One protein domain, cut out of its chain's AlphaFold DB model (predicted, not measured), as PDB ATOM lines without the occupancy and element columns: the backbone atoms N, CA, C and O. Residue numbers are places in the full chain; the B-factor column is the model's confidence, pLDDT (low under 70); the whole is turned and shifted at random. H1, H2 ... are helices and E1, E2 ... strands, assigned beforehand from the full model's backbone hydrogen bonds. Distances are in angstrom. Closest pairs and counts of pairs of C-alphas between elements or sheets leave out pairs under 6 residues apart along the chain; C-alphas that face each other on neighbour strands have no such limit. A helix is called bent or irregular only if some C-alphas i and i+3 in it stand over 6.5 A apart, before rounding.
ATOM      1  N   TYR A 117      66.538  49.727  73.424       91.88
ATOM      2  CA  TYR A 117      65.108  49.498  73.490       91.88
ATOM      3  C   TYR A 117      64.825  48.281  74.357       91.88
ATOM      4  O   TYR A 117      65.583  47.309  74.350       91.88
ATOM      5  N   LEU A 118      63.729  48.338  75.101       92.31
ATOM      6  CA  LEU A 118      63.225  47.260  75.929       92.31
ATOM      7  C   LEU A 118      61.701  47.309  75.943       92.31
ATOM      8  O   LEU A 118      61.106  48.349  76.216       92.31
ATOM      9  N   ARG A 119      61.085  46.154  75.718       92.75
ATOM     10  CA  ARG A 119      59.649  45.946  75.820       92.75
ATOM     11  C   ARG A 119      59.350  44.667  76.581       92.75
ATOM     12  O   ARG A 119      59.867  43.597  76.245       92.75
ATOM     13  N   THR A 120      58.474  44.763  77.573       91.31
ATOM     14  CA  THR A 120      57.955  43.602  78.301       91.31
ATOM     15  C   THR A 120      56.439  43.548  78.242       91.31
ATOM     16  O   THR A 120      55.761  44.572  78.174       91.31
ATOM     17  N   ALA A 121      55.894  42.339  78.320       89.31
ATOM     18  CA  ALA A 121      54.476  42.131  78.558       89.31
ATOM     19  C   ALA A 121      54.094  42.530  80.000       89.31
ATOM     20  O   ALA A 121      54.953  42.788  80.851       89.31
ATOM     21  N   GLY A 122      52.787  42.579  80.277       81.94
ATOM     22  CA  GLY A 122      52.258  42.919  81.602       81.94
ATOM     23  C   GLY A 122      52.644  41.924  82.705       81.94
ATOM     24  O   GLY A 122      52.684  42.295  83.872       81.94
ATOM     25  N   ASP A 123      52.987  40.687  82.349       83.81
ATOM     26  CA  ASP A 123      53.461  39.642  83.268       83.81
ATOM     27  C   ASP A 123      54.990  39.658  83.483       83.81
ATOM     28  O   ASP A 123      55.539  38.750  84.107       83.81
ATOM     29  N   GLY A 124      55.684  40.670  82.951       84.12
ATOM     30  CA  GLY A 124      57.140  40.799  83.022       84.12
ATOM     31  C   GLY A 124      57.905  40.024  81.943       84.12
ATOM     32  O   GLY A 124      59.126  40.158  81.874       84.12
ATOM     33  N   THR A 125      57.227  39.266  81.070       90.38
ATOM     34  CA  THR A 125      57.886  38.525  79.982       90.38
ATOM     35  C   THR A 125      58.605  39.487  79.032       90.38
ATOM     36  O   THR A 125      57.996  40.420  78.501       90.38
ATOM     37  N   LEU A 126      59.897  39.248  78.786       89.56
ATOM     38  CA  LEU A 126      60.705  40.021  77.843       89.56
ATOM     39  C   LEU A 126      60.263  39.745  76.395       89.56
ATOM     40  O   LEU A 126      60.536  38.682  75.838       89.56
ATOM     41  N   GLN A 127      59.582  40.712  75.778       93.38
ATOM     42  CA  GLN A 127      59.131  40.604  74.386       93.38
ATOM     43  C   GLN A 127      60.263  40.932  73.420       93.38
ATOM     44  O   GLN A 127      60.482  40.216  72.448       93.38
ATOM     45  N   LEU A 128      60.989  42.013  73.703       94.50
ATOM     46  CA  LEU A 128      62.126  42.441  72.906       94.50
ATOM     47  C   LEU A 128      63.036  43.324  73.743       94.50
ATOM     48  O   LEU A 128      62.571  44.218  74.446       94.50
ATOM     49  N   ALA A 129      64.335  43.149  73.593       92.75
ATOM     50  CA  ALA A 129      65.292  44.179  73.919       92.75
ATOM     51  C   ALA A 129      66.419  44.202  72.898       92.75
ATOM     52  O   ALA A 129      66.741  43.185  72.285       92.75
ATOM     53  N   PHE A 130      67.023  45.368  72.716       94.00
ATOM     54  CA  PHE A 130      68.233  45.485  71.924       94.00
ATOM     55  C   PHE A 130      69.073  46.687  72.328       94.00
ATOM     56  O   PHE A 130      68.582  47.672  72.887       94.00
ATOM     57  N   ALA A 131      70.349  46.597  71.978       90.88
ATOM     58  CA  ALA A 131      71.278  47.710  71.915       90.88
ATOM     59  C   ALA A 131      71.884  47.738  70.512       90.88
ATOM     60  O   ALA A 131      72.157  46.681  69.935       90.88
ATOM     61  N   LEU A 132      72.079  48.932  69.952       91.56
ATOM     62  CA  LEU A 132      72.646  49.071  68.615       91.56
ATOM     63  C   LEU A 132      73.632  50.224  68.502       91.56
ATOM     64  O   LEU A 132      73.595  51.198  69.252       91.56
ATOM     65  N   VAL A 133      74.477  50.126  67.485       87.94
ATOM     66  CA  VAL A 133      75.335  51.200  66.995       87.94
ATOM     67  C   VAL A 133      75.017  51.487  65.539       87.94
ATOM     68  O   VAL A 133      74.776  50.584  64.733       87.94
ATOM     69  N   GLN A 134      75.049  52.767  65.185       88.06
ATOM     70  CA  GLN A 134      75.031  53.178  63.792       88.06
ATOM     71  C   GLN A 134      76.449  53.068  63.223       88.06
ATOM     72  O   GLN A 134      77.386  53.660  63.754       88.06
ATOM     73  N   ARG A 135      76.602  52.293  62.148       85.62
ATOM     74  CA  ARG A 135      77.886  52.065  61.464       85.62
ATOM     75  C   ARG A 135      78.092  53.056  60.327       85.62
ATOM     76  O   ARG A 135      79.197  53.548  60.128       85.62
ATOM     77  N   ASP A 136      77.011  53.358  59.615       84.69
ATOM     78  CA  ASP A 136      76.950  54.361  58.554       84.69
ATOM     79  C   ASP A 136      75.514  54.918  58.460       84.69
ATOM     80  O   ASP A 136      74.602  54.460  59.151       84.69
ATOM     81  N   ARG A 137      75.263  55.892  57.582       85.50
ATOM     82  CA  ARG A 137      73.941  56.497  57.339       85.50
ATOM     83  C   ARG A 137      72.836  55.482  57.052       85.50
ATOM     84  O   ARG A 137      71.679  55.779  57.319       85.50
ATOM     85  N   GLN A 138      73.203  54.334  56.495       92.75
ATOM     86  CA  GLN A 138      72.293  53.296  56.021       92.75
ATOM     87  C   GLN A 138      72.546  51.929  56.667       92.75
ATOM     88  O   GLN A 138      71.996  50.929  56.211       92.75
ATOM     89  N   GLN A 139      73.397  51.863  57.695       93.88
ATOM     90  CA  GLN A 139      73.762  50.598  58.321       93.88
ATOM     91  C   GLN A 139      73.816  50.705  59.842       93.88
ATOM     92  O   GLN A 139      74.466  51.592  60.402       93.88
ATOM     93  N   TRP A 140      73.197  49.728  60.497       94.81
ATOM     94  CA  TRP A 140      73.185  49.549  61.943       94.81
ATOM     95  C   TRP A 140      73.581  48.119  62.280       94.81
ATOM     96  O   TRP A 140      73.343  47.197  61.502       94.81
ATOM     97  N   ALA A 141      74.187  47.930  63.440       92.50
ATOM     98  CA  ALA A 141      74.500  46.610  63.963       92.50
ATOM     99  C   ALA A 141      74.293  46.603  65.473       92.50
ATOM    100  O   ALA A 141      74.391  47.651  66.114       92.50
ATOM    101  N   GLY A 142      73.992  45.445  66.041       92.19
ATOM    102  CA  GLY A 142      73.661  45.377  67.453       92.19
ATOM    103  C   GLY A 142      73.450  43.971  67.966       92.19
ATOM    104  O   GLY A 142      73.751  42.984  67.294       92.19
ATOM    105  N   TYR A 143      72.916  43.919  69.176       90.12
ATOM    106  CA  TYR A 143      72.505  42.706  69.860       90.12
ATOM    107  C   TYR A 143      71.022  42.802  70.191       90.12
ATOM    108  O   TYR A 143      70.563  43.840  70.672       90.12
ATOM    109  N   VAL A 144      70.286  41.731  69.916       91.44
ATOM    110  CA  VAL A 144      68.851  41.610  70.167       91.44
ATOM    111  C   VAL A 144      68.589  40.356  70.984       91.44
ATOM    112  O   VAL A 144      69.213  39.324  70.758       91.44
ATOM    113  N   LEU A 145      67.649  40.439  71.916       89.19
ATOM    114  CA  LEU A 145      67.179  39.294  72.681       89.19
ATOM    115  C   LEU A 145      65.690  39.404  72.995       89.19
ATOM    116  O   LEU A 145      65.131  40.497  73.111       89.19
ATOM    117  N   ASN A 146      65.053  38.253  73.154       86.81
ATOM    118  CA  ASN A 146      63.746  38.114  73.777       86.81
ATOM    119  C   ASN A 146      63.859  37.117  74.946       86.81
ATOM    120  O   ASN A 146      64.955  36.773  75.379       86.81
ATOM    121  N   HIS A 147      62.729  36.674  75.483       84.56
ATOM    122  CA  HIS A 147      62.689  35.741  76.607       84.56
ATOM    123  C   HIS A 147      63.220  34.317  76.328       84.56
ATOM    124  O   HIS A 147      63.383  33.570  77.295       84.56
ATOM    125  N   GLU A 148      63.482  33.942  75.070       77.38
ATOM    126  CA  GLU A 148      63.907  32.589  74.651       77.38
ATOM    127  C   GLU A 148      65.254  32.563  73.921       77.38
ATOM    128  O   GLU A 148      66.004  31.597  74.034       77.38
ATOM    129  N   ARG A 149      65.558  33.599  73.136       76.31
ATOM    130  CA  ARG A 149      66.707  33.609  72.227       76.31
ATOM    131  C   ARG A 149      67.334  34.983  72.109       76.31
ATOM    132  O   ARG A 149      66.677  36.013  72.282       76.31
ATOM    133  N   ASP A 150      68.588  34.980  71.693       83.31
ATOM    134  CA  ASP A 150      69.359  36.162  71.374       83.31
ATOM    135  C   ASP A 150      70.136  36.008  70.062       83.31
ATOM    136  O   ASP A 150      70.271  34.917  69.507       83.31
ATOM    137  N   ALA A 151      70.585  37.132  69.512       81.88
ATOM    138  CA  ALA A 151      71.429  37.161  68.330       81.88
ATOM    139  C   ALA A 151      72.183  38.485  68.218       81.88
ATOM    140  O   ALA A 151      71.727  39.540  68.667       81.88
ATOM    141  N   LEU A 152      73.312  38.444  67.516       86.25
ATOM    142  CA  LEU A 152      73.838  39.634  66.871       86.25
ATOM    143  C   LEU A 152      73.029  39.901  65.606       86.25
ATOM    144  O   LEU A 152      72.602  38.966  64.923       86.25
ATOM    145  N   PHE A 153      72.871  41.171  65.255       94.50
ATOM    146  CA  PHE A 153      72.186  41.559  64.033       94.50
ATOM    147  C   PHE A 153      72.913  42.654  63.261       94.50
ATOM    148  O   PHE A 153      73.701  43.433  63.806       94.50
ATOM    149  N   ARG A 154      72.578  42.750  61.973       95.81
ATOM    150  CA  ARG A 154      72.933  43.868  61.102       95.81
ATOM    151  C   ARG A 154      71.727  44.287  60.277       95.81
ATOM    152  O   ARG A 154      71.123  43.453  59.619       95.81
ATOM    153  N   ILE A 155      71.429  45.578  60.271       96.62
ATOM    154  CA  ILE A 155      70.389  46.179  59.440       96.62
ATOM    155  C   ILE A 155      71.056  47.034  58.372       96.62
ATOM    156  O   ILE A 155      71.886  47.885  58.693       96.62
ATOM    157  N   THR A 156      70.660  46.844  57.121       96.31
ATOM    158  CA  THR A 156      71.001  47.733  56.009       96.31
ATOM    159  C   THR A 156      69.715  48.302  55.431       96.31
ATOM    160  O   THR A 156      68.765  47.558  55.200       96.31
ATOM    161  N   ARG A 157      69.676  49.613  55.182       93.81
ATOM    162  CA  ARG A 157      68.541  50.282  54.541       93.81
ATOM    163  C   ARG A 157      68.964  50.909  53.219       93.81
ATOM    164  O   ARG A 157      69.948  51.630  53.148       93.81
ATOM    165  N   SER A 158      68.209  50.661  52.160       92.44
ATOM    166  CA  SER A 158      68.426  51.255  50.843       92.44
ATOM    167  C   SER A 158      67.109  51.809  50.317       92.44
ATOM    168  O   SER A 158      66.334  51.109  49.671       92.44
ATOM    169  N   GLY A 159      66.844  53.085  50.608       88.25
ATOM    170  CA  GLY A 159      65.538  53.686  50.337       88.25
ATOM    171  C   GLY A 159      64.464  53.050  51.222       88.25
ATOM    172  O   GLY A 159      64.527  53.177  52.451       88.25
ATOM    173  N   ASP A 160      63.517  52.364  50.587       88.38
ATOM    174  CA  ASP A 160      62.438  51.634  51.261       88.38
ATOM    175  C   ASP A 160      62.787  50.157  51.513       88.38
ATOM    176  O   ASP A 160      62.157  49.514  52.348       88.38
ATOM    177  N   ASP A 161      63.824  49.629  50.853       92.31
ATOM    178  CA  ASP A 161      64.309  48.272  51.092       92.31
ATOM    179  C   ASP A 161      65.095  48.209  52.413       92.31
ATOM    180  O   ASP A 161      66.017  48.997  52.653       92.31
ATOM    181  N   VAL A 162      64.763  47.238  53.258       95.12
ATOM    182  CA  VAL A 162      65.456  46.929  54.510       95.12
ATOM    183  C   VAL A 162      65.883  45.468  54.495       95.12
ATOM    184  O   VAL A 162      65.069  44.568  54.295       95.12
ATOM    185  N   GLU A 163      67.163  45.231  54.755       96.19
ATOM    186  CA  GLU A 163      67.715  43.903  55.006       96.19
ATOM    187  C   GLU A 163      68.124  43.793  56.474       96.19
ATOM    188  O   GLU A 163      68.870  44.636  56.974       96.19
ATOM    189  N   LEU A 164      67.663  42.748  57.157       96.88
ATOM    190  CA  LEU A 164      68.078  42.390  58.512       96.88
ATOM    191  C   LEU A 164      68.778  41.036  58.455       96.88
ATOM    192  O   LEU A 164      68.182  40.051  58.044       96.88
ATOM    193  N   LEU A 165      70.028  40.987  58.892       96.12
ATOM    194  CA  LEU A 165      70.783  39.757  59.095       96.12
ATOM    195  C   LEU A 165      70.870  39.448  60.581       96.12
ATOM    196  O   LEU A 165      71.037  40.376  61.371       96.12
ATOM    197  N   ALA A 166      70.825  38.169  60.943       89.75
ATOM    198  CA  ALA A 166      71.042  37.729  62.315       89.75
ATOM    199  C   ALA A 166      71.905  36.467  62.403       89.75
ATOM    200  O   ALA A 166      71.922  35.639  61.487       89.75
ATOM    201  N   THR A 167      72.638  36.341  63.506       79.00
ATOM    202  CA  THR A 167      73.426  35.149  63.849       79.00
ATOM    203  C   THR A 167      72.574  34.077  64.524       79.00
ATOM    204  O   THR A 167      71.528  34.385  65.089       79.00
ATOM    205  N   GLU A 168      73.080  32.845  64.570       76.94
ATOM    206  CA  GLU A 168      72.531  31.752  65.386       76.94
ATOM    207  C   GLU A 168      73.654  31.087  66.193       76.94
ATOM    208  O   GLU A 168      74.322  30.176  65.716       76.94
ATOM    209  N   GLY A 169      73.932  31.598  67.398       56.09
ATOM    210  CA  GLY A 169      74.907  31.002  68.328       56.09
ATOM    211  C   GLY A 169      76.371  30.944  67.855       56.09
ATOM    212  O   GLY A 169      77.216  30.405  68.568       56.09
ATOM    213  N   ALA A 170      76.684  31.489  66.678       61.50
ATOM    214  CA  ALA A 170      77.996  31.434  66.042       61.50
ATOM    215  C   ALA A 170      78.379  32.776  65.396       61.50
ATOM    216  O   ALA A 170      77.541  33.654  65.180       61.50
ATOM    217  N   ALA A 171      79.661  32.922  65.045       74.62
ATOM    218  CA  ALA A 171      80.217  34.106  64.382       74.62
ATOM    219  C   ALA A 171      79.890  34.176  62.875       74.62
ATOM    220  O   ALA A 171      80.723  34.574  62.058       74.62
ATOM    221  N   GLU A 172      78.672  33.786  62.504       73.56
ATOM    222  CA  GLU A 172      78.182  33.716  61.129       73.56
ATOM    223  C   GLU A 172      76.749  34.257  61.060       73.56
ATOM    224  O   GLU A 172      75.905  33.946  61.902       73.56
ATOM    225  N   TRP A 173      76.461  35.071  60.046       87.38
ATOM    226  CA  TRP A 173      75.101  35.427  59.672       87.38
ATOM    227  C   TRP A 173      74.403  34.181  59.126       87.38
ATOM    228  O   TRP A 173      74.826  33.628  58.108       87.38
ATOM    229  N   ALA A 174      73.334  33.772  59.803       80.50
ATOM    230  CA  ALA A 174      72.583  32.557  59.507       80.50
ATOM    231  C   ALA A 174      71.210  32.856  58.896       80.50
ATOM    232  O   ALA A 174      70.726  32.076  58.081       80.50
ATOM    233  N   TYR A 175      70.601  33.996  59.236       89.50
ATOM    234  CA  TYR A 175      69.268  34.370  58.760       89.50
ATOM    235  C   TYR A 175      69.249  35.751  58.125       89.50
ATOM    236  O   TYR A 175      69.958  36.653  58.572       89.50
ATOM    237  N   LEU A 176      68.386  35.912  57.123       96.31
ATOM    238  CA  LEU A 176      68.124  37.155  56.417       96.31
ATOM    239  C   LEU A 176      66.619  37.418  56.320       96.31
ATOM    240  O   LEU A 176      65.860  36.583  55.841       96.31
ATOM    241  N   TRP A 177      66.194  38.617  56.694       95.44
ATOM    242  CA  TRP A 177      64.884  39.162  56.364       95.44
ATOM    243  C   TRP A 177      65.060  40.267  55.330       95.44
ATOM    244  O   TRP A 177      65.911  41.141  55.496       95.44
ATOM    245  N   ARG A 178      64.224  40.258  54.290       94.38
ATOM    246  CA  ARG A 178      64.107  41.359  53.326       94.38
ATOM    247  C   ARG A 178      62.707  41.940  53.402       94.38
ATOM    248  O   ARG A 178      61.732  41.206  53.266       94.38
ATOM    249  N   LEU A 179      62.618  43.242  53.630       91.81
ATOM    250  CA  LEU A 179      61.367  43.960  53.851       91.81
ATOM    251  C   LEU A 179      61.344  45.194  52.956       91.81
ATOM    252  O   LEU A 179      62.343  45.900  52.857       91.81
ATOM    253  N   ARG A 180      60.210  45.444  52.306       84.31
ATOM    254  CA  ARG A 180      59.992  46.604  51.429       84.31
ATOM    255  C   ARG A 180      58.870  47.500  51.920       84.31
ATOM    256  O   ARG A 180      58.901  48.706  51.702       84.31
ATOM    257  N   ALA A 181      57.868  46.909  52.562       72.62
ATOM    258  CA  ALA A 181      56.738  47.619  53.129       72.62
ATOM    259  C   ALA A 181      56.711  47.512  54.659       72.62
ATOM    260  O   ALA A 181      57.158  46.534  55.270       72.62
ATOM    261  N   ALA A 182      56.122  48.531  55.287       67.94
ATOM    262  CA  ALA A 182      55.881  48.553  56.729       67.94
ATOM    263  C   ALA A 182      54.981  47.394  57.202       67.94
ATOM    264  O   ALA A 182      55.113  46.963  58.343       67.94
ATOM    265  N   ASP A 183      54.152  46.842  56.309       71.06
ATOM    266  CA  ASP A 183      53.191  45.774  56.609       71.06
ATOM    267  C   ASP A 183      53.627  44.392  56.093       71.06
ATOM    268  O   ASP A 183      52.865  43.428  56.194       71.06
ATOM    269  N   ASP A 184      54.838  44.268  55.537       77.88
ATOM    270  CA  ASP A 184      55.341  42.967  55.091       77.88
ATOM    271  C   ASP A 184      55.391  41.995  56.274       77.88
ATOM    272  O   ASP A 184      55.930  42.324  57.336       77.88
ATOM    273  N   ALA A 185      54.842  40.792  56.074       80.19
ATOM    274  CA  ALA A 185      54.955  39.692  57.020       80.19
ATOM    275  C   ALA A 185      56.401  39.166  56.979       80.19
ATOM    276  O   ALA A 185      56.786  38.535  55.989       80.19
ATOM    277  N   PRO A 186      57.226  39.430  58.006       85.62
ATOM    278  CA  PRO A 186      58.636  39.076  57.965       85.62
ATOM    279  C   PRO A 186      58.798  37.558  57.981       85.62
ATOM    280  O   PRO A 186      58.327  36.884  58.895       85.62
ATOM    281  N   GLN A 187      59.513  37.021  56.994       88.25
ATOM    282  CA  GLN A 187      59.917  35.617  56.971       88.25
ATOM    283  C   GLN A 187      61.444  35.523  56.895       88.25
ATOM    284  O   GLN A 187      62.027  36.133  55.996       88.25
ATOM    285  N   PRO A 188      62.094  34.801  57.827       90.94
ATOM    286  CA  PRO A 188      63.525  34.555  57.738       90.94
ATOM    287  C   PRO A 188      63.847  33.602  56.588       90.94
ATOM    288  O   PRO A 188      63.263  32.525  56.474       90.94
ATOM    289  N   GLU A 189      64.833  33.974  55.785       94.94
ATOM    290  CA  GLU A 189      65.539  33.100  54.856       94.94
ATOM    291  C   GLU A 189      66.824  32.608  55.534       94.94
ATOM    292  O   GLU A 189      67.634  33.419  55.985       94.94
ATOM    293  N   ALA A 190      67.014  31.290  55.621       91.44
ATOM    294  CA  ALA A 190      68.283  30.719  56.063       91.44
ATOM    295  C   ALA A 190      69.348  30.914  54.973       91.44
ATOM    296  O   ALA A 190      69.105  30.632  53.799       91.44
ATOM    297  N   LEU A 191      70.528  31.388  55.362       90.81
ATOM    298  CA  LEU A 191      71.670  31.538  54.471       90.81
ATOM    299  C   LEU A 191      72.408  30.205  54.348       90.81
ATOM    300  O   LEU A 191      72.878  29.661  55.344       90.81
ATOM    301  N   ASP A 192      72.537  29.708  53.120       90.88
ATOM    302  CA  ASP A 192      73.290  28.493  52.809       90.88
ATOM    303  C   ASP A 192      74.294  28.756  51.661       90.88
ATOM    304  O   ASP A 192      73.879  28.924  50.508       90.88
ATOM    305  N   PRO A 193      75.611  28.846  51.949       89.56
ATOM    306  CA  PRO A 193      76.215  28.724  53.277       89.56
ATOM    307  C   PRO A 193      75.995  29.981  54.149       89.56
ATOM    308  O   PRO A 193      75.831  31.084  53.607       89.56
ATOM    309  N   PRO A 194      76.072  29.851  55.490       82.81
ATOM    310  CA  PRO A 194      76.170  30.993  56.393       82.81
ATOM    311  C   PRO A 194      77.322  31.925  56.004       82.81
ATOM    312  O   PRO A 194      78.347  31.498  55.463       82.81
ATOM    313  N   GLN A 195      77.158  33.222  56.263       90.06
ATOM    314  CA  GLN A 195      78.159  34.226  55.894       90.06
ATOM    315  C   GLN A 195      78.984  34.630  57.116       90.06
ATOM    316  O   GLN A 195      78.394  35.006  58.126       90.06
ATOM    317  N   PRO A 196      80.325  34.653  57.053       82.31
ATOM    318  CA  PRO A 196      81.133  35.015  58.210       82.31
ATOM    319  C   PRO A 196      80.868  36.456  58.661       82.31
ATOM    320  O   PRO A 196      80.771  37.381  57.846       82.31
ATOM    321  N   VAL A 197      80.789  36.655  59.977       77.81
ATOM    322  CA  VAL A 197      80.813  37.989  60.583       77.81
ATOM    323  C   VAL A 197      82.263  38.465  60.618       77.81
ATOM    324  O   VAL A 197      83.166  37.709  60.975       77.81
ATOM    325  N   ASP A 198      82.501  39.727  60.257       84.25
ATOM    326  CA  ASP A 198      83.826  40.332  60.410       84.25
ATOM    327  C   ASP A 198      84.314  40.190  61.873       84.25
ATOM    328  O   ASP A 198      83.572  40.563  62.785       84.25
ATOM    329  N   PRO A 199      85.531  39.672  62.137       74.69
ATOM    330  CA  PRO A 199      85.980  39.397  63.503       74.69
ATOM    331  C   PRO A 199      86.037  40.629  64.413       74.69
ATOM    332  O   PRO A 199      85.769  40.519  65.611       74.69
ATOM    333  N   ALA A 200      86.375  41.804  63.867       76.62
ATOM    334  CA  ALA A 200      86.412  43.033  64.652       76.62
ATOM    335  C   ALA A 200      84.993  43.474  65.026       76.62
ATOM    336  O   ALA A 200      84.745  43.821  66.182       76.62
ATOM    337  N   LEU A 201      84.052  43.386  64.080       79.06
ATOM    338  CA  LEU A 201      82.635  43.619  64.346       79.06
ATOM    339  C   LEU A 201      82.082  42.623  65.375       79.06
ATOM    340  O   LEU A 201      81.414  43.037  66.316       79.06
ATOM    341  N   TYR A 202      82.387  41.332  65.240       76.00
ATOM    342  CA  TYR A 202      81.927  40.298  66.168       76.00
ATOM    343  C   TYR A 202      82.393  40.574  67.607       76.00
ATOM    344  O   TYR A 202      81.586  40.548  68.534       76.00
ATOM    345  N   GLY A 203      83.670  40.928  67.801       68.00
ATOM    346  CA  GLY A 203      84.205  41.278  69.123       68.00
ATOM    347  C   GLY A 203      83.671  42.600  69.693       68.00
ATOM    348  O   GLY A 203      83.562  42.759  70.909       68.00
ATOM    349  N   GLU A 204      83.331  43.571  68.845       77.81
ATOM    350  CA  GLU A 204      82.667  44.810  69.269       77.81
ATOM    351  C   GLU A 204      81.240  44.543  69.756       77.81
ATOM    352  O   GLU A 204      80.880  44.956  70.860       77.81
ATOM    353  N   LEU A 205      80.450  43.818  68.962       76.44
ATOM    354  CA  LEU A 205      79.068  43.495  69.304       76.44
ATOM    355  C   LEU A 205      78.981  42.546  70.506       76.44
ATOM    356  O   LEU A 205      78.087  42.715  71.329       76.44
ATOM    357  N   GLY A 206      79.931  41.618  70.659       71.12
ATOM    358  CA  GLY A 206      80.036  40.759  71.840       71.12
ATOM    359  C   GLY A 206      80.206  41.559  73.134       71.12
ATOM    360  O   GLY A 206      79.431  41.381  74.069       71.12
ATOM    361  N   ARG A 207      81.131  42.530  73.166       75.50
ATOM    362  CA  ARG A 207      81.308  43.414  74.337       75.50
ATOM    363  C   ARG A 207      80.060  44.243  74.636       75.50
ATOM    364  O   ARG A 207      79.677  44.393  75.793       75.50
ATOM    365  N   MET A 208      79.396  44.758  73.600       81.62
ATOM    366  CA  MET A 208      78.129  45.475  73.765       81.62
ATOM    367  C   MET A 208      77.038  44.575  74.356       81.62
ATOM    368  O   MET A 208      76.312  45.015  75.249       81.62
ATOM    369  N   ALA A 209      76.922  43.339  73.865       73.25
ATOM    370  CA  ALA A 209      75.968  42.359  74.365       73.25
ATOM    371  C   ALA A 209      76.238  42.049  75.842       73.25
ATOM    372  O   ALA A 209      75.328  42.165  76.657       73.25
ATOM    373  N   GLU A 210      77.489  41.762  76.208       71.50
ATOM    374  CA  GLU A 210      77.906  41.511  77.594       71.50
ATOM    375  C   GLU A 210      77.558  42.684  78.522       71.50
ATOM    376  O   GLU A 210      76.941  42.488  79.572       71.50
ATOM    377  N   GLU A 211      77.883  43.918  78.130       78.12
ATOM    378  CA  GLU A 211      77.568  45.114  78.917       78.12
ATOM    379  C   GLU A 211      76.061  45.363  79.050       78.12
ATOM    380  O   GLU A 211      75.587  45.814  80.101       78.12
ATOM    381  N   PHE A 212      75.301  45.107  77.982       80.38
ATOM    382  CA  PHE A 212      73.852  45.262  77.983       80.38
ATOM    383  C   PHE A 212      73.192  44.202  78.866       80.38
ATOM    384  O   PHE A 212      72.412  44.561  79.750       80.38
ATOM    385  N   VAL A 213      73.580  42.931  78.706       77.81
ATOM    386  CA  VAL A 213      73.139  41.792  79.523       77.81
ATOM    387  C   VAL A 213      73.437  42.037  80.994       77.81
ATOM    388  O   VAL A 213      72.506  42.067  81.798       77.81
ATOM    389  N   ALA A 214      74.689  42.327  81.345       76.75
ATOM    390  CA  ALA A 214      75.090  42.555  82.729       76.75
ATOM    391  C   ALA A 214      74.273  43.670  83.406       76.75
ATOM    392  O   ALA A 214      73.875  43.528  84.563       76.75
ATOM    393  N   GLY A 215      73.983  44.760  82.684       79.06
ATOM    394  CA  GLY A 215      73.305  45.935  83.237       79.06
ATOM    395  C   GLY A 215      71.776  45.846  83.337       79.06
ATOM    396  O   GLY A 215      71.179  46.604  84.117       79.06
ATOM    397  N   TRP A 216      71.144  44.972  82.550       83.25
ATOM    398  CA  TRP A 216      69.687  44.958  82.364       83.25
ATOM    399  C   TRP A 216      69.023  43.616  82.634       83.25
ATOM    400  O   TRP A 216      67.867  43.602  83.063       83.25
ATOM    401  N   PHE A 217      69.732  42.510  82.430       82.25
ATOM    402  CA  PHE A 217      69.135  41.184  82.388       82.25
ATOM    403  C   PHE A 217      69.813  40.216  83.359       82.25
ATOM    404  O   PHE A 217      70.905  40.465  83.875       82.25
ATOM    405  N   TRP A 218      69.126  39.110  83.614       81.88
ATOM    406  CA  TRP A 218      69.671  37.909  84.228       81.88
ATOM    407  C   TRP A 218      69.175  36.694  83.441       81.88
ATOM    408  O   TRP A 218      68.047  36.673  82.934       81.88
ATOM    409  N   LEU A 219      70.046  35.701  83.289       75.88
ATOM    410  CA  LEU A 219      69.791  34.519  82.471       75.88
ATOM    411  C   LEU A 219      69.517  33.336  83.387       75.88
ATOM    412  O   LEU A 219      70.321  33.057  84.274       75.88
ATOM    413  N   ARG A 220      68.437  32.588  83.146       75.69
ATOM    414  CA  ARG A 220      68.097  31.397  83.944       75.69
ATOM    415  C   ARG A 220      69.222  30.361  83.955       75.69
ATOM    416  O   ARG A 220      69.388  29.669  84.952       75.69
ATOM    417  N   ALA A 221      69.975  30.260  82.861       69.44
ATOM    418  CA  ALA A 221      71.094  29.331  82.725       69.44
ATOM    419  C   ALA A 221      72.312  29.686  83.601       69.44
ATOM    420  O   ALA A 221      73.211  28.856  83.743       69.44
ATOM    421  N   ALA A 222      72.367  30.892  84.182       69.81
ATOM    422  CA  ALA A 222      73.420  31.252  85.126       69.81
ATOM    423  C   ALA A 222      73.321  30.409  86.420       69.81
ATOM    424  O   ALA A 222      72.236  29.915  86.751       69.81
ATOM    425  N   PRO A 223      74.435  30.220  87.156       67.62
ATOM    426  CA  PRO A 223      74.443  29.464  88.403       67.62
ATOM    427  C   PRO A 223      73.325  29.890  89.361       67.62
ATOM    428  O   PRO A 223      73.063  31.076  89.544       67.62
ATOM    429  N   ALA A 224      72.679  28.921  90.019       70.62
ATOM    430  CA  ALA A 224      71.521  29.190  90.879       70.62
ATOM    431  C   ALA A 224      71.817  30.210  91.995       70.62
ATOM    432  O   ALA A 224      70.953  31.015  92.329       70.62
ATOM    433  N   ALA A 225      73.046  30.214  92.522       68.81
ATOM    434  CA  ALA A 225      73.492  31.183  93.521       68.81
ATOM    435  C   ALA A 225      73.473  32.634  93.000       68.81
ATOM    436  O   ALA A 225      73.131  33.542  93.752       68.81
ATOM    437  N   ASP A 226      73.765  32.847  91.714       59.81
ATOM    438  CA  ASP A 226      73.784  34.179  91.096       59.81
ATOM    439  C   ASP A 226      72.360  34.709  90.841       59.81
ATOM    440  O   ASP A 226      72.127  35.918  90.828       59.81
ATOM    441  N   ASN A 227      71.397  33.797  90.669       76.44
ATOM    442  CA  ASN A 227      70.011  34.106  90.318       76.44
ATOM    443  C   ASN A 227      69.031  34.052  91.498       76.44
ATOM    444  O   ASN A 227      67.888  34.477  91.333       76.44
ATOM    445  N   ALA A 228      69.433  33.540  92.668       76.31
ATOM    446  CA  ALA A 228      68.530  33.271  93.792       76.31
ATOM    447  C   ALA A 228      67.682  34.497  94.180       76.31
ATOM    448  O   ALA A 228      66.460  34.404  94.297       76.31
ATOM    449  N   ILE A 229      68.322  35.669  94.264       76.50
ATOM    450  CA  ILE A 229      67.666  36.943  94.593       76.50
ATOM    451  C   ILE A 229      66.653  37.346  93.514       76.50
ATOM    452  O   ILE A 229      65.540  37.775  93.819       76.50
ATOM    453  N   GLU A 230      67.018  37.228  92.237       83.62
ATOM    454  CA  GLU A 230      66.127  37.606  91.137       83.62
ATOM    455  C   GLU A 230      64.939  36.643  91.013       83.62
ATOM    456  O   GLU A 230      63.813  37.088  90.788       83.62
ATOM    457  N   MET A 231      65.150  35.345  91.248       83.50
ATOM    458  CA  MET A 231      64.077  34.350  91.294       83.50
ATOM    459  C   MET A 231      63.066  34.643  92.407       83.50
ATOM    460  O   MET A 231      61.859  34.597  92.164       83.50
ATOM    461  N   GLU A 232      63.538  34.982  93.607       82.75
ATOM    462  CA  GLU A 232      62.672  35.355  94.727       82.75
ATOM    463  C   GLU A 232      61.881  36.635  94.428       82.75
ATOM    464  O   GLU A 232      60.665  36.687  94.632       82.75
ATOM    465  N   ARG A 233      62.543  37.657  93.866       82.56
ATOM    466  CA  ARG A 233      61.886  38.901  93.436       82.56
ATOM    467  C   ARG A 233      60.783  38.616  92.420       82.56
ATOM    468  O   ARG A 233      59.662  39.087  92.593       82.56
ATOM    469  N   TYR A 234      61.066  37.817  91.394       87.06
ATOM    470  CA  TYR A 234      60.071  37.429  90.395       87.06
ATOM    471  C   TYR A 234      58.872  36.717  91.030       87.06
ATOM    472  O   TYR A 234      57.732  37.090  90.753       87.06
ATOM    473  N   ALA A 235      59.114  35.770  91.941       85.69
ATOM    474  CA  ALA A 235      58.051  35.077  92.664       85.69
ATOM    475  C   ALA A 235      57.188  36.041  93.498       85.69
ATOM    476  O   ALA A 235      55.960  35.975  93.439       85.69
ATOM    477  N   ARG A 236      57.809  36.983  94.221       82.69
ATOM    478  CA  ARG A 236      57.108  37.995  95.031       82.69
ATOM    479  C   ARG A 236      56.249  38.936  94.188       82.69
ATOM    480  O   ARG A 236      55.176  39.340  94.630       82.69
ATOM    481  N   TYR A 237      56.721  39.293  93.000       78.69
ATOM    482  CA  TYR A 237      56.021  40.203  92.093       78.69
ATOM    483  C   TYR A 237      55.043  39.498  91.147       78.69
ATOM    484  O   TYR A 237      54.324  40.167  90.408       78.69
ATOM    485  N   GLY A 238      54.980  38.163  91.191       82.81
ATOM    486  CA  GLY A 238      54.114  37.370  90.323       82.81
ATOM    487  C   GLY A 238      54.565  37.351  88.859       82.81
ATOM    488  O   GLY A 238      53.739  37.116  87.981       82.81
ATOM    489  N   TYR A 239      55.846  37.607  88.589       85.94
ATOM    490  CA  TYR A 239      56.408  37.535  87.242       85.94
ATOM    491  C   TYR A 239      56.808  36.104  86.887       85.94
ATOM    492  O   TYR A 239      57.336  35.353  87.712       85.94
ATOM    493  N   ALA A 240      56.594  35.730  85.627       85.81
ATOM    494  CA  ALA A 240      57.042  34.444  85.113       85.81
ATOM    495  C   ALA A 240      58.549  34.480  84.823       85.81
ATOM    496  O   ALA A 240      59.028  35.350  84.101       85.81
ATOM    497  N   VAL A 241      59.293  33.501  85.344       86.62
ATOM    498  CA  VAL A 241      60.707  33.329  84.984       86.62
ATOM    499  C   VAL A 241      60.801  32.654  83.611       86.62
ATOM    500  O   VAL A 241      60.193  31.601  83.383       86.62
ATOM    501  N   ARG A 242      61.598  33.233  82.716       86.81
ATOM    502  CA  ARG A 242      61.934  32.742  81.369       86.81
ATOM    503  C   ARG A 242      63.440  32.508  81.236       86.81
ATOM    504  O   ARG A 242      64.130  32.489  82.255       86.81
ATOM    505  N   ASP A 243      63.950  32.293  80.028       78.25
ATOM    506  CA  ASP A 243      65.375  32.011  79.830       78.25
ATOM    507  C   ASP A 243      66.216  33.287  79.936       78.25
ATOM    508  O   ASP A 243      67.243  33.287  80.619       78.25
ATOM    509  N   ALA A 244      65.706  34.399  79.400       78.19
ATOM    510  CA  ALA A 244      66.198  35.746  79.670       78.19
ATOM    511  C   ALA A 244      65.127  36.597  80.366       78.19
ATOM    512  O   ALA A 244      63.963  36.637  79.960       78.19
ATOM    513  N   ASN A 245      65.538  37.298  81.422       85.75
ATOM    514  CA  ASN A 245      64.650  38.045  82.305       85.75
ATOM    515  C   ASN A 245      65.216  39.441  82.553       85.75
ATOM    516  O   ASN A 245      66.422  39.611  82.728       85.75
ATOM    517  N   VAL A 246      64.352  40.451  82.614       87.50
ATOM    518  CA  VAL A 246      64.768  41.803  83.009       87.50
ATOM    519  C   VAL A 246      64.996  41.823  84.517       87.50
ATOM    520  O   VAL A 246      64.169  41.320  85.274       87.50
ATOM    521  N   ARG A 247      66.081  42.430  84.997       85.50
ATOM    522  CA  ARG A 247      66.314  42.563  86.445       85.50
ATOM    523  C   ARG A 247      65.123  43.241  87.118       85.50
ATOM    524  O   ARG A 247      64.678  44.305  86.678       85.50
ATOM    525  N   ALA A 248      64.622  42.664  88.204       82.25
ATOM    526  CA  ALA A 248      63.396  43.121  88.848       82.25
ATOM    527  C   ALA A 248      63.499  44.584  89.312       82.25
ATOM    528  O   ALA A 248      62.564  45.357  89.118       82.25
ATOM    529  N   ALA A 249      64.663  45.018  89.808       78.25
ATOM    530  CA  ALA A 249      64.896  46.422  90.164       78.25
ATOM    531  C   ALA A 249      64.710  47.388  88.971       78.25
ATOM    532  O   ALA A 249      64.207  48.501  89.139       78.25
ATOM    533  N   ARG A 250      65.071  46.968  87.745       79.94
ATOM    534  CA  ARG A 250      64.846  47.750  86.514       79.94
ATOM    535  C   ARG A 250      63.368  47.772  86.143       79.94
ATOM    536  O   ARG A 250      62.847  48.850  85.877       79.94
ATOM    537  N   LEU A 251      62.700  46.616  86.177       78.31
ATOM    538  CA  LEU A 251      61.259  46.518  85.918       78.31
ATOM    539  C   LEU A 251      60.458  47.415  86.859       78.31
ATOM    540  O   LEU A 251      59.629  48.189  86.393       78.31
ATOM    541  N   HIS A 252      60.734  47.362  88.163       76.19
ATOM    542  CA  HIS A 252      60.045  48.188  89.153       76.19
ATOM    543  C   HIS A 252      60.278  49.678  88.936       76.19
ATOM    544  O   HIS A 252      59.325  50.456  88.942       76.19
ATOM    545  N   ARG A 253      61.531  50.073  88.685       74.19
ATOM    546  CA  ARG A 253      61.874  51.470  88.405       74.19
ATOM    547  C   ARG A 253      61.140  52.003  87.180       74.19
ATOM    548  O   ARG A 253      60.640  53.120  87.220       74.19
ATOM    549  N   LEU A 254      61.102  51.223  86.101       72.69
ATOM    550  CA  LEU A 254      60.462  51.640  84.856       72.69
ATOM    551  C   LEU A 254      58.940  51.609  84.958       72.69
ATOM    552  O   LEU A 254      58.280  52.450  84.355       72.69
ATOM    553  N   ARG A 255      58.381  50.670  85.731       73.38
ATOM    554  CA  ARG A 255      56.935  50.582  85.937       73.38
ATOM    555  C   ARG A 255      56.382  51.816  86.625       73.38
ATOM    556  O   ARG A 255      55.330  52.282  86.210       73.38
ATOM    557  N   GLY A 256      57.069  52.376  87.620       68.44
ATOM    558  CA  GLY A 256      56.578  53.566  88.320       68.44
ATOM    559  C   GLY A 256      55.096  53.431  88.717       68.44
ATOM    560  O   GLY A 256      54.742  52.519  89.458       68.44
ATOM    561  N   ALA A 257      54.245  54.324  88.190       52.56
ATOM    562  CA  ALA A 257      52.788  54.370  88.396       52.56
ATOM    563  C   ALA A 257      51.949  53.678  87.294       52.56
ATOM    564  O   ALA A 257      50.735  53.870  87.243       52.56
ATOM    565  N   LEU A 258      52.572  52.926  86.381       58.78
ATOM    566  CA  LEU A 258      51.855  52.144  85.372       58.78
ATOM    567  C   LEU A 258      51.071  51.013  86.042       58.78
ATOM    568  O   LEU A 258      51.578  50.334  86.938       58.78
ATOM    569  N   ASP A 259      49.847  50.776  85.564       62.03
ATOM    570  CA  ASP A 259      49.060  49.619  85.982       62.03
ATOM    571  C   ASP A 259      49.832  48.328  85.704       62.03
ATOM    572  O   ASP A 259      50.382  48.124  84.618       62.03
ATOM    573  N   ALA A 260      49.819  47.418  86.681       64.81
ATOM    574  CA  ALA A 260      50.601  46.185  86.668       64.81
ATOM    575  C   ALA A 260      50.267  45.218  85.513       64.81
ATOM    576  O   ALA A 260      50.920  44.187  85.389       64.81
ATOM    577  N   SER A 261      49.275  45.520  84.674       67.12
ATOM    578  CA  SER A 261      48.885  44.722  83.509       67.12
ATOM    579  C   SER A 261      49.311  45.321  82.166       67.12
ATOM    580  O   SER A 261      49.139  44.661  81.142       67.12
ATOM    581  N   GLN A 262      49.822  46.555  82.125       75.06
ATOM    582  CA  GLN A 262      50.197  47.191  80.860       75.06
ATOM    583  C   GLN A 262      51.590  46.742  80.392       75.06
ATOM    584  O   GLN A 262      52.473  46.509  81.229       75.06
ATOM    585  N   PRO A 263      51.802  46.600  79.066       81.12
ATOM    586  CA  PRO A 263      53.132  46.379  78.527       81.12
ATOM    587  C   PRO A 263      54.017  47.576  78.865       81.12
ATOM    588  O   PRO A 263      53.595  48.728  78.766       81.12
ATOM    589  N   LEU A 264      55.245  47.283  79.273       86.38
ATOM    590  CA  LEU A 264      56.228  48.301  79.588       86.38
ATOM    591  C   LEU A 264      57.141  48.488  78.387       86.38
ATOM    592  O   LEU A 264      57.693  47.514  77.880       86.38
ATOM    593  N   GLU A 265      57.329  49.734  77.974       88.38
ATOM    594  CA  GLU A 265      58.281  50.108  76.940       88.38
ATOM    595  C   GLU A 265      59.258  51.147  77.487       88.38
ATOM    596  O   GLU A 265      58.868  52.135  78.110       88.38
ATOM    597  N   HIS A 266      60.543  50.910  77.258       86.38
ATOM    598  CA  HIS A 266      61.617  51.840  77.545       86.38
ATOM    599  C   HIS A 266      62.502  51.955  76.308       86.38
ATOM    600  O   HIS A 266      63.009  50.956  75.802       86.38
ATOM    601  N   SER A 267      62.699  53.180  75.831       87.00
ATOM    602  CA  SER A 267      63.485  53.463  74.637       87.00
ATOM    603  C   SER A 267      64.395  54.657  74.880       87.00
ATOM    604  O   SER A 267      63.957  55.684  75.397       87.00
ATOM    605  N   THR A 268      65.655  54.518  74.479       85.00
ATOM    606  CA  THR A 268      66.618  55.619  74.334       85.00
ATOM    607  C   THR A 268      66.931  55.889  72.859       85.00
ATOM    608  O   THR A 268      67.925  56.546  72.548       85.00
ATOM    609  N   LEU A 269      66.121  55.348  71.939       79.94
ATOM    610  CA  LEU A 269      66.223  55.639  70.510       79.94
ATOM    611  C   LEU A 269      65.821  57.087  70.255       79.94
ATOM    612  O   LEU A 269      64.820  57.572  70.787       79.94
ATOM    613  N   ASP A 270      66.577  57.761  69.398       78.81
ATOM    614  CA  ASP A 270      66.127  59.032  68.859       78.81
ATOM    615  C   ASP A 270      65.002  58.823  67.820       78.81
ATOM    616  O   ASP A 270      64.676  57.706  67.400       78.81
ATOM    617  N   ALA A 271      64.396  59.924  67.375       75.31
ATOM    618  CA  ALA A 271      63.335  59.880  66.371       75.31
ATOM    619  C   ALA A 271      63.795  59.293  65.019       75.31
ATOM    620  O   ALA A 271      62.969  58.797  64.254       75.31
ATOM    621  N   GLN A 272      65.094  59.340  64.711       75.75
ATOM    622  CA  GLN A 272      65.667  58.795  63.481       75.75
ATOM    623  C   GLN A 272      65.795  57.265  63.542       75.75
ATOM    624  O   GLN A 272      65.707  56.610  62.499       75.75
ATOM    625  N   HIS A 273      65.974  56.682  64.728       83.31
ATOM    626  CA  HIS A 273      66.101  55.232  64.920       83.31
ATOM    627  C   HIS A 273      64.827  54.551  65.426       83.31
ATOM    628  O   HIS A 273      64.797  53.326  65.481       83.31
ATOM    629  N   ALA A 274      63.762  55.298  65.730       85.62
ATOM    630  CA  ALA A 274      62.494  54.747  66.224       85.62
ATOM    631  C   ALA A 274      61.913  53.619  65.343       85.62
ATOM    632  O   ALA A 274      61.392  52.638  65.856       85.62
ATOM    633  N   TRP A 275      62.070  53.679  64.019       90.50
ATOM    634  CA  TRP A 275      61.588  52.624  63.111       90.50
ATOM    635  C   TRP A 275      62.275  51.258  63.313       90.50
ATOM    636  O   TRP A 275      61.748  50.231  62.880       90.50
ATOM    637  N   ILE A 276      63.453  51.222  63.949       93.38
ATOM    638  CA  ILE A 276      64.201  49.982  64.192       93.38
ATOM    639  C   ILE A 276      63.495  49.121  65.245       93.38
ATOM    640  O   ILE A 276      63.505  47.897  65.116       93.38
ATOM    641  N   SER A 277      62.841  49.722  66.248       92.81
ATOM    642  CA  SER A 277      62.058  48.938  67.210       92.81
ATOM    643  C   SER A 277      60.886  48.245  66.533       92.81
ATOM    644  O   SER A 277      60.679  47.058  66.763       92.81
ATOM    645  N   ASP A 278      60.186  48.932  65.630       91.31
ATOM    646  CA  ASP A 278      59.059  48.349  64.892       91.31
ATOM    647  C   ASP A 278      59.515  47.219  63.962       91.31
ATOM    648  O   ASP A 278      58.861  46.180  63.854       91.31
ATOM    649  N   LEU A 279      60.663  47.394  63.302       93.44
ATOM    650  CA  LEU A 279      61.297  46.349  62.502       93.44
ATOM    651  C   LEU A 279      61.613  45.107  63.347       93.44
ATOM    652  O   LEU A 279      61.194  44.002  63.004       93.44
ATOM    653  N   LEU A 280      62.359  45.284  64.440       94.19
ATOM    654  CA  LEU A 280      62.821  44.169  65.264       94.19
ATOM    655  C   LEU A 280      61.669  43.498  66.016       94.19
ATOM    656  O   LEU A 280      61.681  42.279  66.156       94.19
ATOM    657  N   LEU A 281      60.634  44.239  66.426       91.56
ATOM    658  CA  LEU A 281      59.418  43.647  66.987       91.56
ATOM    659  C   LEU A 281      58.756  42.702  65.984       91.56
ATOM    660  O   LEU A 281      58.445  41.568  66.336       91.56
ATOM    661  N   ARG A 282      58.597  43.124  64.725       90.38
ATOM    662  CA  ARG A 282      57.992  42.277  63.688       90.38
ATOM    663  C   ARG A 282      58.831  41.030  63.398       90.38
ATOM    664  O   ARG A 282      58.273  39.948  63.259       90.38
ATOM    665  N   CYS A 283      60.154  41.166  63.299       90.44
ATOM    666  CA  CYS A 283      61.038  40.049  62.949       90.44
ATOM    667  C   CYS A 283      61.320  39.089  64.114       90.44
ATOM    668  O   CYS A 283      61.618  37.919  63.868       90.44
ATOM    669  N   TRP A 284      61.275  39.572  65.361       83.12
ATOM    670  CA  TRP A 284      61.870  38.878  66.509       83.12
ATOM    671  C   TRP A 284      60.903  38.565  67.656       83.12
ATOM    672  O   TRP A 284      61.133  37.579  68.359       83.12
ATOM    673  N   ALA A 285      59.843  39.360  67.850       70.19
ATOM    674  CA  ALA A 285      58.924  39.248  68.992       70.19
ATOM    675  C   ALA A 285      57.762  38.253  68.766       70.19
ATOM    676  O   ALA A 285      56.642  38.504  69.214       70.19
ATOM    677  N   VAL A 286      58.035  37.152  68.055       58.44
ATOM    678  CA  VAL A 286      57.087  36.050  67.792       58.44
ATOM    679  C   VAL A 286      56.988  35.127  68.997       58.44
ATOM    680  O   VAL A 286      58.060  34.824  69.566       58.44
TER     681      VAL A 286
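Overview. This is residues 117 to 286 of the 286 residues of an uncharacterized protein of Betaproteobacteria bacterium (UniProt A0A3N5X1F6). A twisted, eight-stranded antiparallel sheet curls round helix H4 on one face, and the long helix H1 lies slantwise on its other face. Beyond one end of H1, helices H2 and H3 and the two-strand sheet E8 - E9 form a smaller group, with H3 only grazing the large sheet. The printed part has 170 residues, with strands E1 to E7, then H1, E8, H2, E9, H3, E10 and H4 along the chain; the class is mixed, helices and strands. The large sheet runs E7 - E6 - E5 - E4 - E3 - E2 - E1 - E10. The whole is compact, with a radius of gyration of the C-alphas of 16.5 A and spans of 46 by 32 by 25 A.

Arrangement. In the large sheet stand, strand beside strand, E7, residues 189 to 196, E6, 172 to 179, E5, 161 to 167, E4, 150 to 158, E3, 139 to 145, E2, 126 to 136, E1, 117 to 120, and E10, 264 to 267. E1 to E7 form a meander, each strand the antiparallel neighbour of the one before. Within hydrogen-bond range are, for instance, N 133 and O 141 of the hairpin E2 and E3, 2.8 A, and N 118 of E1 and O 266 of E10, 2.8 A. E7, an edge strand, bends by 83 degrees at residue 193. H1, residues 199 to 216, is on the sheet at a height of 8.5 A, over E3 and E2, at 45 degrees to E3 on the local plane; its closest C-alphas to E3 are those of Ala 209 and Tyr 143, 5.7 A. H4, residues 274 to 284, is on the opposite face, giving three layers, helices on both faces of a sheet; its closest C-alphas to E2 are those of Leu 281 and Leu 128, 6.6 A. E8, residues 217 to 219, and E9, 244 to 246, are antiparallel, with N 218 and O 245 2.9 A apart. H2, residues 224 to 237, only just touches H3, residues 248 to 255, with 3 pairs of C-alphas within 8 A, the closest Arg 233 and Ala 248, 6.4 A; H2 does so with residues 230 to 234 alone. H1 and H2 are apart. Every O i to N i+4 pair is within hydrogen-bond range in H1 and H3, against 8 of 10 in H2 and 6 of 7 in H4.

Along the chain. E1 begins at C-alpha 117, (65.108, 49.498, 73.490), and H4 ends at C-alpha 284, (61.870, 38.878, 66.509). E2 is 29.0 A long, E4 and H1 25.5 A each. H2, 19.1 A, is irregular: C-alphas 226 and 229 are 7.6 A apart.

Size, cuts and confidence. The two C-alphas farthest apart, of Pro 193 and Ala 257, are 49.4 A apart. The printed part has no cut and no long link. Its mean pLDDT is 82.9; residues under 70 include 221 to 223 and 256 to 261.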